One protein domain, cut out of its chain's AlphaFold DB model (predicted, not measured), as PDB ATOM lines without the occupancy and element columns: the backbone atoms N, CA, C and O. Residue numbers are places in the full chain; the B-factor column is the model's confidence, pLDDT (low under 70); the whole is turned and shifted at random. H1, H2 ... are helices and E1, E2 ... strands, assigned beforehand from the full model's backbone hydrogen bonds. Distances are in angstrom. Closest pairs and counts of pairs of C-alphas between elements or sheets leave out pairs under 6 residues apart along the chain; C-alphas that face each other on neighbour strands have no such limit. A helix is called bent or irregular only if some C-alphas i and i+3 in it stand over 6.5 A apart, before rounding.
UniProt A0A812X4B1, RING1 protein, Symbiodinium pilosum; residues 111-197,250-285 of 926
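This is residues 111 to 197 and 250 to 285 of the 926 residues of the protein "RING1 protein" of Symbiodinium pilosum (UniProt A0A812X4B1). A small three-strand sheet with H2 over E3 sits between two loosely attached ends, H3 toward one and H4, H5 and H6 toward the other. Long loops, residues 121 to 145 and 165 to 182, fill much of the rest. The printed part has 123 residues, along the chain H1 E1 E2 E3 H2 H3 H4 H5 H6; the sheet's order is E1 E2 E3, antiparallel. It is mostly helix, with under half of the residues in named elements. It is only just loose, close to compact, with a radius of gyration of the C-alphas of 16.9 A, and spans 53 by 30 by 29 A.

Find C-alpha 111 at (286.658, 186.433, 138.615), where H1, residues 111 to 115, begins. Next come E1, 118 to 120, E2, 146 to 149, E3, 155 to 157, and H2, 158 to 164, 10.2 A long. H3, 183 to 193, covers 15.0 A. After the cut come H4, 251 to 257, only just irregular with C-alphas 253 and 256 6.6 A apart, and H5, 262 to 265. H6, 270 to 280, runs 15.3 A to C-alpha 280 at (281.738, 214.179, 141.906).

E1, E2 and E3 form a meander, each strand the antiparallel neighbour of the one before; look for N 119 and O 147 at 2.9 A, and N 148 and O 156 at 2.9 A. H2 is on the sheet at a height of 7.4 A, over E3, only just slantwise at 59.7 degrees on the local plane; its closest C-alphas to E2 are Thr 158 and Thr 148, 5.0 A. H6 only grazes the sheet with residues 272 to 280; the C-alphas of Val 120 and Arg 279, the closest of E1 and H6, are 6.5 A apart. H1 and H2 are close but not clearly touching, C-alphas 113 and 162 at 6.7 A, as are H5 and H6, C-alphas 265 and 273 at 6.7 A. H3 is apart from H2, and H4 from H5. Every O i to N i+4 pair is within hydrogen-bond range in H1 and H6; H2 has 2 of 3, H3 5 of 7, H4 1 of 3 with 1 of 4 O i to N i+3 pairs, and H5 is too short for such a pair.

The farthest C-alphas, Asp 184 and Leu 262, are 53.9 A apart. Residues 198 to 249 are not printed; C-alphas 197 and 250 are 22.7 A apart across the cut. The links E1 to E2 and H2 to H3 are long. The model's confidence is under 70 at residues 250 to 258 and 284 to 285.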
ATOM      1  N   ARG A 111     285.709 185.525 137.956       88.38
ATOM      2  CA  ARG A 111     286.658 186.433 138.615       88.38
ATOM      3  C   ARG A 111     286.797 187.759 137.864       88.38
ATOM      4  O   ARG A 111     286.619 188.811 138.470       88.38
ATOM      5  N   VAL A 112     287.059 187.725 136.552       89.38
ATOM      6  CA  VAL A 112     287.205 188.953 135.752       89.38
ATOM      7  C   VAL A 112     285.856 189.650 135.561       89.38
ATOM      8  O   VAL A 112     285.789 190.872 135.680       89.38
ATOM      9  N   ARG A 113     284.767 188.901 135.334       91.62
ATOM     10  CA  ARG A 113     283.403 189.450 135.163       91.62
ATOM     11  C   ARG A 113     282.946 190.290 136.355       91.62
ATOM     12  O   ARG A 113     282.363 191.353 136.149       91.62
ATOM     13  N   ASP A 114     283.225 189.841 137.577       88.88
ATOM     14  CA  ASP A 114     282.843 190.550 138.804       88.88
ATOM     15  C   ASP A 114     283.901 191.550 139.307       88.88
ATOM     16  O   ASP A 114     283.608 192.347 140.202       88.88
ATOM     17  N   ALA A 115     285.093 191.566 138.701       90.88
ATOM     18  CA  ALA A 115     286.114 192.597 138.895       90.88
ATOM     19  C   ALA A 115     285.965 193.813 137.955       90.88
ATOM     20  O   ALA A 115     286.604 194.839 138.192       90.88
ATOM     21  N   LEU A 116     285.131 193.736 136.904       92.75
ATOM     22  CA  LEU A 116     284.913 194.858 135.978       92.75
ATOM     23  C   LEU A 116     284.404 196.121 136.712       92.75
ATOM     24  O   LEU A 116     283.415 196.033 137.451       92.75
ATOM     25  N   PRO A 117     285.006 197.308 136.483       90.56
ATOM     26  CA  PRO A 117     284.588 198.540 137.146       90.56
ATOM     27  C   PRO A 117     283.117 198.889 136.895       90.56
ATOM     28  O   PRO A 117     282.683 199.105 135.759       90.56
ATOM     29  N   ARG A 118     282.348 199.011 137.982       91.12
ATOM     30  CA  ARG A 118     281.010 199.616 137.970       91.12
ATOM     31  C   ARG A 118     281.165 201.117 138.160       91.12
ATOM     32  O   ARG A 118     281.782 201.555 139.127       91.12
ATOM     33  N   VAL A 119     280.622 201.896 137.233       90.38
ATOM     34  CA  VAL A 119     280.875 203.335 137.118       90.38
ATOM     35  C   VAL A 119     279.565 204.107 137.013       90.38
ATOM     36  O   VAL A 119     278.588 203.627 136.436       90.38
ATOM     37  N   VAL A 120     279.534 205.315 137.569       90.88
ATOM     38  CA  VAL A 120     278.449 206.271 137.317       90.88
ATOM     39  C   VAL A 120     278.776 207.011 136.025       90.88
ATOM     40  O   VAL A 120     279.852 207.598 135.927       90.88
ATOM     41  N   VAL A 121     277.859 206.984 135.058       90.75
ATOM     42  CA  VAL A 121     278.014 207.667 133.768       90.75
ATOM     43  C   VAL A 121     277.962 209.184 133.970       90.75
ATOM     44  O   VAL A 121     277.042 209.715 134.598       90.75
ATOM     45  N   THR A 122     278.958 209.881 133.435       87.75
ATOM     46  CA  THR A 122     279.175 211.335 133.533       87.75
ATOM     47  C   THR A 122     278.862 212.045 132.205       87.75
ATOM     48  O   THR A 122     278.588 211.377 131.209       87.75
ATOM     49  N   LYS A 123     278.868 213.390 132.144       83.12
ATOM     50  CA  LYS A 123     278.696 214.097 130.851       83.12
ATOM     51  C   LYS A 123     279.874 213.804 129.908       83.12
ATOM     52  O   LYS A 123     279.678 213.702 128.704       83.12
ATOM     53  N   GLU A 124     281.064 213.621 130.470       80.94
ATOM     54  CA  GLU A 124     282.319 213.241 129.825       80.94
ATOM     55  C   GLU A 124     282.195 211.910 129.073       80.94
ATOM     56  O   GLU A 124     282.627 211.806 127.929       80.94
ATOM     57  N   ASP A 125     281.554 210.908 129.684       83.75
ATOM     58  CA  ASP A 125     281.331 209.590 129.073       83.75
ATOM     59  C   ASP A 125     280.435 209.632 127.829       83.75
ATOM     60  O   ASP A 125     280.577 208.790 126.948       83.75
ATOM     61  N   LEU A 126     279.518 210.601 127.751       85.44
ATOM     62  CA  LEU A 126     278.547 210.722 126.658       85.44
ATOM     63  C   LEU A 126     279.091 211.493 125.444       85.44
ATOM     64  O   LEU A 126     278.428 211.538 124.408       85.44
ATOM     65  N   LEU A 127     280.282 212.094 125.557       80.25
ATOM     66  CA  LEU A 127     280.986 212.713 124.427       80.25
ATOM     67  C   LEU A 127     281.606 211.652 123.502       80.25
ATOM     68  O   LEU A 127     281.679 211.853 122.289       80.25
ATOM     69  N   ASP A 128     282.003 210.509 124.063       79.00
ATOM     70  CA  ASP A 128     282.419 209.334 123.305       79.00
ATOM     71  C   ASP A 128     281.188 208.718 122.619       79.00
ATOM     72  O   ASP A 128     280.355 208.072 123.257       79.00
ATOM     73  N   ALA A 129     281.064 208.865 121.296       76.50
ATOM     74  CA  ALA A 129     279.893 208.375 120.559       76.50
ATOM     75  C   ALA A 129     279.626 206.863 120.752       76.50
ATOM     76  O   ALA A 129     278.471 206.437 120.761       76.50
ATOM     77  N   THR A 130     280.675 206.058 120.973       80.69
ATOM     78  CA  THR A 130     280.593 204.615 121.279       80.69
ATOM     79  C   THR A 130     280.090 204.295 122.692       80.69
ATOM     80  O   THR A 130     279.706 203.156 122.944       80.69
ATOM     81  N   ASN A 131     280.069 205.281 123.591       87.56
ATOM     82  CA  ASN A 131     279.590 205.198 124.974       87.56
ATOM     83  C   ASN A 131     278.286 205.990 125.198       87.56
ATOM     84  O   ASN A 131     277.813 206.069 126.327       87.56
ATOM     85  N   SER A 132     277.686 206.554 124.143       86.88
ATOM     86  CA  SER A 132     276.411 207.285 124.217       86.88
ATOM     87  C   SER A 132     275.213 206.395 124.585       86.88
ATOM     88  O   SER A 132     274.259 206.863 125.207       86.88
ATOM     89  N   LYS A 133     275.270 205.103 124.235       91.19
ATOM     90  CA  LYS A 133     274.202 204.122 124.466       91.19
ATOM     91  C   LYS A 133     274.715 202.694 124.583       91.19
ATOM     92  O   LYS A 133     275.777 202.358 124.063       91.19
ATOM     93  N   CYS A 134     273.938 201.829 125.228       93.12
ATOM     94  CA  CYS A 134     274.289 200.423 125.403       93.12
ATOM     95  C   CYS A 134     274.199 199.667 124.070       93.12
ATOM     96  O   CYS A 134     273.106 199.501 123.536       93.12
ATOM     97  N   SER A 135     275.295 199.105 123.549       92.06
ATOM     98  CA  SER A 135     275.248 198.384 122.260       92.06
ATOM     99  C   SER A 135     274.521 197.023 122.298       92.06
ATOM    100  O   SER A 135     274.559 196.298 121.306       92.06
ATOM    101  N   VAL A 136     273.912 196.645 123.432       90.88
ATOM    102  CA  VAL A 136     273.229 195.350 123.637       90.88
ATOM    103  C   VAL A 136     271.708 195.518 123.751       90.88
ATOM    104  O   VAL A 136     270.977 194.823 123.056       90.88
ATOM    105  N   CYS A 137     271.217 196.448 124.580       91.19
ATOM    106  CA  CYS A 137     269.785 196.794 124.646       91.19
ATOM    107  C   CYS A 137     269.398 198.005 123.777       91.19
ATOM    108  O   CYS A 137     268.214 198.279 123.618       91.19
ATOM    109  N   LEU A 138     270.381 198.710 123.200       91.38
ATOM    110  CA  LEU A 138     270.231 199.920 122.376       91.38
ATOM    111  C   LEU A 138     269.659 201.152 123.106       91.38
ATOM    112  O   LEU A 138     269.394 202.163 122.460       91.38
ATOM    113  N   GLU A 139     269.532 201.090 124.436       89.94
ATOM    114  CA  GLU A 139     269.078 202.182 125.306       89.94
ATOM    115  C   GLU A 139     270.156 203.268 125.478       89.94
ATOM    116  O   GLU A 139     271.311 202.961 125.797       89.94
ATOM    117  N   ASP A 140     269.767 204.535 125.302       89.44
ATOM    118  CA  ASP A 140     270.635 205.704 125.483       89.44
ATOM    119  C   ASP A 140     270.948 205.969 126.964       89.44
ATOM    120  O   ASP A 140     270.075 205.887 127.835       89.44
ATOM    121  N   TYR A 141     272.196 206.334 127.265       88.88
ATOM    122  CA  TYR A 141     272.606 206.635 128.633       88.88
ATOM    123  C   TYR A 141     272.209 208.045 129.071       88.88
ATOM    124  O   TYR A 141     272.302 209.018 128.325       88.88
ATOM    125  N   ARG A 142     271.843 208.164 130.350       87.38
ATOM    126  CA  ARG A 142     271.691 209.443 131.051       87.38
ATOM    127  C   ARG A 142     272.817 209.600 132.079       87.38
ATOM    128  O   ARG A 142     273.222 208.596 132.674       87.38
ATOM    129  N   PRO A 143     273.296 210.827 132.351       88.62
ATOM    130  CA  PRO A 143     274.200 211.061 133.469       88.62
ATOM    131  C   PRO A 143     273.585 210.569 134.789       88.62
ATOM    132  O   PRO A 143     272.385 210.720 135.013       88.62
ATOM    133  N   GLY A 144     274.397 209.963 135.653       86.62
ATOM    134  CA  GLY A 144     273.952 209.390 136.929       86.62
ATOM    135  C   GLY A 144     273.511 207.925 136.865       86.62
ATOM    136  O   GLY A 144     273.291 207.313 137.909       86.62
ATOM    137  N   VAL A 145     273.409 207.320 135.676       91.19
ATOM    138  CA  VAL A 145     273.147 205.876 135.529       91.19
ATOM    139  C   VAL A 145     274.378 205.068 135.968       91.19
ATOM    140  O   VAL A 145     275.509 205.456 135.686       91.19
ATOM    141  N   ARG A 146     274.177 203.929 136.648       91.19
ATOM    142  CA  ARG A 146     275.258 202.992 137.019       91.19
ATOM    143  C   ARG A 146     275.483 201.958 135.906       91.19
ATOM    144  O   ARG A 146     274.716 201.003 135.768       91.19
ATOM    145  N   ALA A 147     276.548 202.145 135.132       93.56
ATOM    146  CA  ALA A 147     276.997 201.250 134.065       93.56
ATOM    147  C   ALA A 147     278.164 200.355 134.526       93.56
ATOM    148  O   ALA A 147     278.697 200.505 135.626       93.56
ATOM    149  N   THR A 148     278.580 199.422 133.672       93.88
ATOM    150  CA  THR A 148     279.823 198.654 133.825       93.88
ATOM    151  C   THR A 148     280.755 198.984 132.661       93.88
ATOM    152  O   THR A 148     280.330 198.962 131.503       93.88
ATOM    153  N   ARG A 149     282.018 199.298 132.966       92.81
ATOM    154  CA  ARG A 149     283.064 199.612 131.985       92.81
ATOM    155  C   ARG A 149     283.888 198.363 131.679       92.81
ATOM    156  O   ARG A 149     284.463 197.749 132.572       92.81
ATOM    157  N   MET A 150     283.958 197.995 130.402       94.50
ATOM    158  CA  MET A 150     284.891 196.977 129.914       94.50
ATOM    159  C   MET A 150     286.325 197.511 129.954       94.50
ATOM    160  O   MET A 150     286.546 198.701 129.743       94.50
ATOM    161  N   LEU A 151     287.310 196.619 130.104       92.12
ATOM    162  CA  LEU A 151     288.742 196.966 130.151       92.12
ATOM    163  C   LEU A 151     289.275 197.691 128.898       92.12
ATOM    164  O   LEU A 151     290.365 198.236 128.929       92.12
ATOM    165  N   CYS A 152     288.515 197.743 127.803       91.62
ATOM    166  CA  CYS A 152     288.828 198.533 126.604       91.62
ATOM    167  C   CYS A 152     288.274 199.977 126.627       91.62
ATOM    168  O   CYS A 152     288.447 200.706 125.652       91.62
ATOM    169  N   GLY A 153     287.572 200.375 127.695       89.19
ATOM    170  CA  GLY A 153     286.940 201.688 127.884       89.19
ATOM    171  C   GLY A 153     285.422 201.732 127.633       89.19
ATOM    172  O   GLY A 153     284.752 202.617 128.174       89.19
ATOM    173  N   HIS A 154     284.869 200.777 126.873       92.94
ATOM    174  CA  HIS A 154     283.457 200.770 126.458       92.94
ATOM    175  C   HIS A 154     282.463 200.548 127.611       92.94
ATOM    176  O   HIS A 154     282.679 199.683 128.465       92.94
ATOM    177  N   LEU A 155     281.352 201.292 127.598       94.12
ATOM    178  CA  LEU A 155     280.272 201.223 128.588       94.12
ATOM    179  C   LEU A 155     279.114 200.310 128.173       94.12
ATOM    180  O   LEU A 155     278.683 200.297 127.022       94.12
ATOM    181  N   PHE A 156     278.576 199.586 129.157       95.94
ATOM    182  CA  PHE A 156     277.415 198.712 128.999       95.94
ATOM    183  C   PHE A 156     276.496 198.757 130.224       95.94
ATOM    184  O   PHE A 156     276.934 199.009 131.350       95.94
ATOM    185  N   CYS A 157     275.209 198.449 130.031       93.75
ATOM    186  CA  CYS A 157     274.291 198.244 131.147       93.75
ATOM    187  C   CYS A 157     274.759 197.023 131.952       93.75
ATOM    188  O   CYS A 157     275.042 195.967 131.382       93.75
ATOM    189  N   THR A 158     274.845 197.169 133.275       92.19
ATOM    190  CA  THR A 158     275.453 196.181 134.190       92.19
ATOM    191  C   THR A 158     274.801 194.794 134.111       92.19
ATOM    192  O   THR A 158     275.476 193.785 134.292       92.19
ATOM    193  N   SER A 159     273.508 194.725 133.790       92.75
ATOM    194  CA  SER A 159     272.807 193.486 133.437       92.75
ATOM    195  C   SER A 159     273.287 192.922 132.094       92.75
ATOM    196  O   SER A 159     273.785 191.801 132.040       92.75
ATOM    197  N   CYS A 160     273.181 193.713 131.024       93.69
ATOM    198  CA  CYS A 160     273.465 193.306 129.648       93.69
ATOM    199  C   CYS A 160     274.870 192.719 129.456       93.69
ATOM    200  O   CYS A 160     274.997 191.658 128.851       93.69
ATOM    201  N   ILE A 161     275.921 193.364 129.979       94.50
ATOM    202  CA  ILE A 161     277.291 192.849 129.810       94.50
ATOM    203  C   ILE A 161     277.584 191.647 130.711       94.50
ATOM    204  O   ILE A 161     278.308 190.747 130.299       94.50
ATOM    205  N   ARG A 162     276.991 191.570 131.911       92.38
ATOM    206  CA  ARG A 162     277.180 190.418 132.812       92.38
ATOM    207  C   ARG A 162     276.473 189.157 132.306       92.38
ATOM    208  O   ARG A 162     276.916 188.061 132.651       92.38
ATOM    209  N   GLU A 163     275.425 189.327 131.495       91.88
ATOM    210  CA  GLU A 163     274.748 188.265 130.743       91.88
ATOM    211  C   GLU A 163     275.544 187.880 129.487       91.88
ATOM    212  O   GLU A 163     275.940 186.729 129.360       91.88
ATOM    213  N   TRP A 164     275.905 188.844 128.627       94.62
ATOM    214  CA  TRP A 164     276.745 188.607 127.438       94.62
ATOM    215  C   TRP A 164     278.044 187.856 127.772       94.62
ATOM    216  O   TRP A 164     278.438 186.922 127.076       94.62
ATOM    217  N   LEU A 165     278.689 188.214 128.887       94.62
ATOM    218  CA  LEU A 165     279.927 187.575 129.326       94.62
ATOM    219  C   LEU A 165     279.757 186.159 129.922       94.62
ATOM    220  O   LEU A 165     280.757 185.545 130.285       94.62
ATOM    221  N   ARG A 166     278.529 185.626 130.030       90.69
ATOM    222  CA  ARG A 166     278.271 184.196 130.315       90.69
ATOM    223  C   ARG A 166     278.294 183.317 129.065       90.69
ATOM    224  O   ARG A 166     278.406 182.105 129.201       90.69
ATOM    225  N   GLU A 167     278.170 183.909 127.879       86.75
ATOM    226  CA  GLU A 167     278.102 183.189 126.598       86.75
ATOM    227  C   GLU A 167     279.322 183.468 125.703       86.75
ATOM    228  O   GLU A 167     279.651 182.665 124.835       86.75
ATOM    229  N   ALA A 168     280.029 184.579 125.936       91.06
ATOM    230  CA  ALA A 168     281.270 184.946 125.258       91.06
ATOM    231  C   ALA A 168     282.276 185.580 126.236       91.06
ATOM    232  O   ALA A 168     281.920 185.986 127.338       91.06
ATOM    233  N   ASN A 169     283.537 185.742 125.828       93.44
ATOM    234  CA  ASN A 169     284.544 186.475 126.610       93.44
ATOM    235  C   ASN A 169     284.865 187.885 126.082       93.44
ATOM    236  O   ASN A 169     285.712 188.569 126.656       93.44
ATOM    237  N   SER A 170     284.259 188.318 124.970       94.19
ATOM    238  CA  SER A 170     284.726 189.487 124.211       94.19
ATOM    239  C   SER A 170     283.771 190.685 124.238       94.19
ATOM    240  O   SER A 170     282.556 190.535 124.325       94.19
ATOM    241  N   CYS A 171     284.318 191.901 124.153       94.38
ATOM    242  CA  CYS A 171     283.540 193.139 124.085       94.38
ATOM    243  C   CYS A 171     282.720 193.227 122.776       94.38
ATOM    244  O   CYS A 171     283.337 193.203 121.706       94.38
ATOM    245  N   PRO A 172     281.386 193.441 122.835       94.25
ATOM    246  CA  PRO A 172     280.526 193.569 121.652       94.25
ATOM    247  C   PRO A 172     280.992 194.591 120.603       94.25
ATOM    248  O   PRO A 172     280.823 194.361 119.409       94.25
ATOM    249  N   VAL A 173     281.590 195.710 121.035       92.81
ATOM    250  CA  VAL A 173     281.943 196.836 120.148       92.81
ATOM    251  C   VAL A 173     283.293 196.636 119.449       92.81
ATOM    252  O   VAL A 173     283.412 196.898 118.257       92.81
ATOM    253  N   CYS A 174     284.322 196.171 120.167       91.31
ATOM    254  CA  CYS A 174     285.709 196.153 119.665       91.31
ATOM    255  C   CYS A 174     286.410 194.785 119.715       91.31
ATOM    256  O   CYS A 174     287.584 194.686 119.357       91.31
ATOM    257  N   ARG A 175     285.720 193.724 120.160       91.31
ATOM    258  CA  ARG A 175     286.274 192.363 120.306       91.31
ATOM    259  C   ARG A 175     287.561 192.316 121.148       91.31
ATOM    260  O   ARG A 175     288.505 191.595 120.829       91.31
ATOM    261  N   TYR A 176     287.618 193.115 122.215       92.94
ATOM    262  CA  TYR A 176     288.600 192.952 123.292       92.94
ATOM    263  C   TYR A 176     288.233 191.711 124.113       92.94
ATOM    264  O   TYR A 176     287.108 191.646 124.604       92.94
ATOM    265  N   GLU A 177     289.139 190.745 124.251       93.19
ATOM    266  CA  GLU A 177     288.893 189.459 124.916       93.19
ATOM    267  C   GLU A 177     289.351 189.474 126.384       93.19
ATOM    268  O   GLU A 177     290.516 189.741 126.683       93.19
ATOM    269  N   LEU A 178     288.437 189.147 127.300       93.12
ATOM    270  CA  LEU A 178     288.721 188.933 128.721       93.12
ATOM    271  C   LEU A 178     289.258 187.514 128.976       93.12
ATOM    272  O   LEU A 178     289.032 186.604 128.174       93.12
ATOM    273  N   ALA A 179     289.952 187.327 130.104       90.75
ATOM    274  CA  ALA A 179     290.472 186.021 130.505       90.75
ATOM    275  C   ALA A 179     289.354 185.042 130.896       90.75
ATOM    276  O   ALA A 179     288.334 185.436 131.476       90.75
ATOM    277  N   THR A 180     289.566 183.773 130.573       90.56
ATOM    278  CA  THR A 180     288.620 182.659 130.687       90.56
ATOM    279  C   THR A 180     289.220 181.546 131.548       90.56
ATOM    280  O   THR A 180     290.435 181.456 131.696       90.56
ATOM    281  N   ASP A 181     288.383 180.676 132.112       87.44
ATOM    282  CA  ASP A 181     288.843 179.575 132.978       87.44
ATOM    283  C   ASP A 181     289.322 178.336 132.170       87.44
ATOM    284  O   ASP A 181     289.210 177.203 132.632       87.44
ATOM    285  N   CYS A 182     289.808 178.527 130.933       86.50
ATOM    286  CA  CYS A 182     290.162 177.462 129.981       86.50
ATOM    287  C   CYS A 182     291.589 177.650 129.433       86.50
ATOM    288  O   CYS A 182     291.812 178.456 128.527       86.50
ATOM    289  N   GLU A 183     292.556 176.901 129.971       82.31
ATOM    290  CA  GLU A 183     294.002 177.101 129.743       82.31
ATOM    291  C   GLU A 183     294.433 176.989 128.264       82.31
ATOM    292  O   GLU A 183     295.255 177.785 127.787       82.31
ATOM    293  N   ASP A 184     293.818 176.073 127.509       81.06
ATOM    294  CA  ASP A 184     294.035 175.912 126.063       81.06
ATOM    295  C   ASP A 184     293.676 177.195 125.293       81.06
ATOM    296  O   ASP A 184     294.407 177.658 124.410       81.06
ATOM    297  N   PHE A 185     292.547 177.814 125.655       84.62
ATOM    298  CA  PHE A 185     292.082 179.046 125.027       84.62
ATOM    299  C   PHE A 185     292.860 180.269 125.524       84.62
ATOM    300  O   PHE A 185     293.184 181.151 124.725       84.62
ATOM    301  N   GLU A 186     293.190 180.318 126.817       86.00
ATOM    302  CA  GLU A 186     293.991 181.371 127.450       86.00
ATOM    303  C   GLU A 186     295.330 181.579 126.740       86.00
ATOM    304  O   GLU A 186     295.721 182.718 126.469       86.00
ATOM    305  N   SER A 187     295.999 180.484 126.375       83.88
ATOM    306  CA  SER A 187     297.265 180.502 125.638       83.88
ATOM    307  C   SER A 187     297.127 181.223 124.290       83.88
ATOM    308  O   SER A 187     297.916 182.111 123.962       83.88
ATOM    309  N   GLY A 188     296.058 180.932 123.540       85.06
ATOM    310  CA  GLY A 188     295.728 181.656 122.309       85.06
ATOM    311  C   GLY A 188     295.271 183.102 122.547       85.06
ATOM    312  O   GLY A 188     295.583 183.984 121.743       85.06
ATOM    313  N   ARG A 189     294.550 183.371 123.647       88.56
ATOM    314  CA  ARG A 189     294.057 184.713 124.003       88.56
ATOM    315  C   ARG A 189     295.207 185.675 124.273       88.56
ATOM    316  O   ARG A 189     295.184 186.790 123.759       88.56
ATOM    317  N   ARG A 190     296.220 185.246 125.037       85.94
ATOM    318  CA  ARG A 190     297.410 186.055 125.359       85.94
ATOM    319  C   ARG A 190     298.101 186.546 124.085       85.94
ATOM    320  O   ARG A 190     298.332 187.741 123.950       85.94
ATOM    321  N   THR A 191     298.297 185.666 123.103       86.69
ATOM    322  CA  THR A 191     298.867 186.033 121.795       86.69
ATOM    323  C   THR A 191     297.981 187.012 121.016       86.69
ATOM    324  O   THR A 191     298.490 187.985 120.469       86.69
ATOM    325  N   ARG A 192     296.651 186.815 120.986       88.75
ATOM    326  CA  ARG A 192     295.718 187.727 120.285       88.75
ATOM    327  C   ARG A 192     295.564 189.097 120.955       88.75
ATOM    328  O   ARG A 192     295.232 190.062 120.268       88.75
ATOM    329  N   MET A 193     295.738 189.178 122.275       88.62
ATOM    330  CA  MET A 193     295.594 190.416 123.053       88.62
ATOM    331  C   MET A 193     296.922 191.135 123.328       88.62
ATOM    332  O   MET A 193     296.894 192.244 123.853       88.62
ATOM    333  N   SER A 194     298.063 190.549 122.956       86.00
ATOM    334  CA  SER A 194     299.384 191.172 123.088       86.00
ATOM    335  C   SER A 194     299.407 192.571 122.455       86.00
ATOM    336  O   SER A 194     299.006 192.740 121.302       86.00
ATOM    337  N   GLY A 195     299.871 193.577 123.202       82.00
ATOM    338  CA  GLY A 195     299.921 194.973 122.752       82.00
ATOM    339  C   GLY A 195     298.571 195.707 122.716       82.00
ATOM    340  O   GLY A 195     298.476 196.770 122.101       82.00
ATOM    341  N   ARG A 196     297.510 195.174 123.342       87.31
ATOM    342  CA  ARG A 196     296.256 195.910 123.585       87.31
ATOM    343  C   ARG A 196     296.227 196.452 125.013       87.31
ATOM    344  O   ARG A 196     296.162 195.668 125.953       87.31
ATOM    345  N   THR A 197     296.182 197.775 125.165       87.19
ATOM    346  CA  THR A 197     296.118 198.405 126.489       87.19
ATOM    347  C   THR A 197     294.750 198.252 127.160       87.19
ATOM    348  O   THR A 197     293.691 198.369 126.532       87.19
ATOM    349  N   SER A 250     292.480 218.130 134.090       48.75
ATOM    350  CA  SER A 250     292.866 219.131 135.088       48.75
ATOM    351  C   SER A 250     291.730 220.125 135.341       48.75
ATOM    352  O   SER A 250     290.984 220.485 134.426       48.75
ATOM    353  N   ALA A 251     291.594 220.593 136.587       45.69
ATOM    354  CA  ALA A 251     290.465 221.436 136.998       45.69
ATOM    355  C   ALA A 251     290.268 222.669 136.087       45.69
ATOM    356  O   ALA A 251     289.136 223.035 135.777       45.69
ATOM    357  N   ALA A 252     291.366 223.240 135.574       43.62
ATOM    358  CA  ALA A 252     291.367 224.358 134.628       43.62
ATOM    359  C   ALA A 252     290.729 224.040 133.254       43.62
ATOM    360  O   ALA A 252     290.221 224.947 132.596       43.62
ATOM    361  N   MET A 253     290.733 222.778 132.809       46.22
ATOM    362  CA  MET A 253     290.024 222.333 131.600       46.22
ATOM    363  C   MET A 253     288.584 221.885 131.895       46.22
ATOM    364  O   MET A 253     287.685 222.146 131.091       46.22
ATOM    365  N   ALA A 254     288.327 221.302 133.073       50.09
ATOM    366  CA  ALA A 254     286.978 220.915 133.502       50.09
ATOM    367  C   ALA A 254     285.991 222.105 133.562       50.09
ATOM    368  O   ALA A 254     284.794 221.946 133.317       50.09
ATOM    369  N   GLU A 255     286.499 223.318 133.806       50.69
ATOM    370  CA  GLU A 255     285.726 224.550 133.999       50.69
ATOM    371  C   GLU A 255     284.707 224.916 132.901       50.69
ATOM    372  O   GLU A 255     283.765 225.665 133.184       50.69
ATOM    373  N   LYS A 256     284.881 224.472 131.647       51.94
ATOM    374  CA  LYS A 256     284.078 224.983 130.514       51.94
ATOM    375  C   LYS A 256     283.280 223.940 129.739       51.94
ATOM    376  O   LYS A 256     282.179 224.272 129.295       51.94
ATOM    377  N   GLN A 257     283.765 222.711 129.571       54.12
ATOM    378  CA  GLN A 257     283.061 221.718 128.743       54.12
ATOM    379  C   GLN A 257     282.095 220.835 129.539       54.12
ATOM    380  O   GLN A 257     280.961 220.661 129.096       54.12
ATOM    381  N   HIS A 258     282.477 220.356 130.726       60.97
ATOM    382  CA  HIS A 258     281.765 219.252 131.391       60.97
ATOM    383  C   HIS A 258     280.783 219.675 132.495       60.97
ATOM    384  O   HIS A 258     279.991 218.854 132.955       60.97
ATOM    385  N   ARG A 259     280.762 220.965 132.869       71.69
ATOM    386  CA  ARG A 259     279.775 221.514 133.816       71.69
ATOM    387  C   ARG A 259     278.334 221.213 133.378       71.69
ATOM    388  O   ARG A 259     277.968 221.366 132.206       71.69
ATOM    389  N   TYR A 260     277.524 220.815 134.352       83.69
ATOM    390  CA  TYR A 260     276.108 220.513 134.193       83.69
ATOM    391  C   TYR A 260     275.282 221.797 134.133       83.69
ATOM    392  O   TYR A 260     275.625 222.819 134.726       83.69
ATOM    393  N   ASP A 261     274.162 221.732 133.428       84.62
ATOM    394  CA  ASP A 261     273.212 222.829 133.322       84.62
ATOM    395  C   ASP A 261     272.042 222.538 134.265       84.62
ATOM    396  O   ASP A 261     271.614 221.387 134.373       84.62
ATOM    397  N   LEU A 262     271.516 223.560 134.952       83.75
ATOM    398  CA  LEU A 262     270.438 223.390 135.939       83.75
ATOM    399  C   LEU A 262     269.255 222.594 135.350       83.75
ATOM    400  O   LEU A 262     268.833 221.595 135.923       83.75
ATOM    401  N   ARG A 263     268.852 222.943 134.121       83.12
ATOM    402  CA  ARG A 263     267.790 222.285 133.336       83.12
ATOM    403  C   ARG A 263     268.053 220.825 132.960       83.12
ATOM    404  O   ARG A 263     267.145 220.178 132.437       83.12
ATOM    405  N   ASP A 264     269.272 220.324 133.115       85.12
ATOM    406  CA  ASP A 264     269.586 218.907 132.915       85.12
ATOM    407  C   ASP A 264     269.462 218.157 134.239       85.12
ATOM    408  O   ASP A 264     268.828 217.107 134.286       85.12
ATOM    409  N   LEU A 265     269.999 218.727 135.324       86.31
ATOM    410  CA  LEU A 265     269.932 218.152 136.671       86.31
ATOM    411  C   LEU A 265     268.495 218.136 137.225       86.31
ATOM    412  O   LEU A 265     268.082 217.145 137.821       86.31
ATOM    413  N   GLU A 266     267.700 219.176 136.957       86.50
ATOM    414  CA  GLU A 266     266.264 219.236 137.276       86.50
ATOM    415  C   GLU A 266     265.474 218.068 136.660       86.50
ATOM    416  O   GLU A 266     264.548 217.557 137.285       86.50
ATOM    417  N   LYS A 267     265.858 217.611 135.459       87.38
ATOM    418  CA  LYS A 267     265.207 216.496 134.747       87.38
ATOM    419  C   LYS A 267     265.694 215.114 135.185       87.38
ATOM    420  O   LYS A 267     265.092 214.118 134.785       87.38
ATOM    421  N   LEU A 268     266.789 215.021 135.941       88.06
ATOM    422  CA  LEU A 268     267.250 213.739 136.465       88.06
ATOM    423  C   LEU A 268     266.333 213.273 137.595       88.06
ATOM    424  O   LEU A 268     265.874 214.052 138.431       88.06
ATOM    425  N   GLU A 269     266.094 211.968 137.648       89.38
ATOM    426  CA  GLU A 269     265.490 211.321 138.811       89.38
ATOM    427  C   GLU A 269     266.432 211.469 140.015       89.38
ATOM    428  O   GLU A 269     267.656 211.424 139.865       89.38
ATOM    429  N   LEU A 270     265.876 211.653 141.215       87.25
ATOM    430  CA  LEU A 270     266.652 211.953 142.424       87.25
ATOM    431  C   LEU A 270     267.766 210.916 142.722       87.25
ATOM    432  O   LEU A 270     268.877 211.338 143.044       87.25
ATOM    433  N   PRO A 271     267.583 209.594 142.494       88.12
ATOM    434  CA  PRO A 271     268.674 208.620 142.607       88.12
ATOM    435  C   PRO A 271     269.813 208.815 141.591       88.12
ATOM    436  O   PRO A 271     270.968 208.536 141.909       88.12
ATOM    437  N   LEU A 272     269.524 209.304 140.376       89.94
ATOM    438  CA  LEU A 272     270.546 209.612 139.366       89.94
ATOM    439  C   LEU A 272     271.328 210.872 139.755       89.94
ATOM    440  O   LEU A 272     272.551 210.896 139.631       89.94
ATOM    441  N   LEU A 273     270.635 211.886 140.289       88.38
ATOM    442  CA  LEU A 273     271.269 213.078 140.853       88.38
ATOM    443  C   LEU A 273     272.190 212.698 142.025       88.38
ATOM    444  O   LEU A 273     273.363 213.062 142.012       88.38
ATOM    445  N   ARG A 274     271.712 211.874 142.970       87.88
ATOM    446  CA  ARG A 274     272.497 211.378 144.116       87.88
ATOM    447  C   ARG A 274     273.729 210.565 143.678       87.88
ATOM    448  O   ARG A 274     274.811 210.769 144.219       87.88
ATOM    449  N   ASN A 275     273.611 209.721 142.645       89.56
ATOM    450  CA  ASN A 275     274.763 209.027 142.042       89.56
ATOM    451  C   ASN A 275     275.807 210.006 141.471       89.56
ATOM    452  O   ASN A 275     277.005 209.749 141.575       89.56
ATOM    453  N   LEU A 276     275.380 211.119 140.860       88.19
ATOM    454  CA  LEU A 276     276.305 212.157 140.391       88.19
ATOM    455  C   LEU A 276     276.956 212.913 141.555       88.19
ATOM    456  O   LEU A 276     278.148 213.198 141.471       88.19
ATOM    457  N   MET A 277     276.224 213.197 142.639       85.31
ATOM    458  CA  MET A 277     276.796 213.811 143.847       85.31
ATOM    459  C   MET A 277     277.908 212.935 144.431       85.31
ATOM    460  O   MET A 277     279.018 213.417 144.637       85.31
ATOM    461  N   GLU A 278     277.651 211.631 144.588       85.25
ATOM    462  CA  GLU A 278     278.644 210.634 145.012       85.25
ATOM    463  C   GLU A 278     279.856 210.611 144.056       85.25
ATOM    464  O   GLU A 278     281.004 210.708 144.492       85.25
ATOM    465  N   ARG A 279     279.615 210.556 142.736       83.69
ATOM    466  CA  ARG A 279     280.658 210.474 141.693       83.69
ATOM    467  C   ARG A 279     281.557 211.711 141.599       83.69
ATOM    468  O   ARG A 279     282.721 211.562 141.214       83.69
ATOM    469  N   HIS A 280     281.028 212.891 141.915       83.38
ATOM    470  CA  HIS A 280     281.738 214.179 141.906       83.38
ATOM    471  C   HIS A 280     282.153 214.651 143.312       83.38
ATOM    472  O   HIS A 280     282.756 215.715 143.443       83.38
ATOM    473  N   ARG A 281     281.874 213.848 144.353       80.62
ATOM    474  CA  ARG A 281     282.142 214.128 145.780       80.62
ATOM    475  C   ARG A 281     281.544 215.453 146.270       80.62
ATOM    476  O   ARG A 281     282.169 216.190 147.030       80.62
ATOM    477  N   VAL A 282     280.323 215.744 145.830       82.00
ATOM    478  CA  VAL A 282     279.535 216.893 146.291       82.00
ATOM    479  C   VAL A 282     279.062 216.629 147.731       82.00
ATOM    480  O   VAL A 282     278.419 215.600 147.944       82.00
ATOM    481  N   PRO A 283     279.343 217.513 148.712       75.75
ATOM    482  CA  PRO A 283     278.865 217.350 150.087       75.75
ATOM    483  C   PRO A 283     277.335 217.313 150.169       75.75
ATOM    484  O   PRO A 283     276.651 218.129 149.539       75.75
ATOM    485  N   PHE A 284     276.803 216.353 150.926       68.38
ATOM    486  CA  PHE A 284     275.367 216.127 151.049       68.38
ATOM    487  C   PHE A 284     275.023 215.348 152.323       68.38
ATOM    488  O   PHE A 284     274.969 214.117 152.323       68.38
ATOM    489  N   ASP A 285     274.794 216.084 153.406       58.50
ATOM    490  CA  ASP A 285     274.442 215.532 154.710       58.50
ATOM    491  C   ASP A 285     272.914 215.526 154.890       58.50
ATOM    492  O   ASP A 285     272.247 216.554 154.780       58.50
TER     493      ASP A 285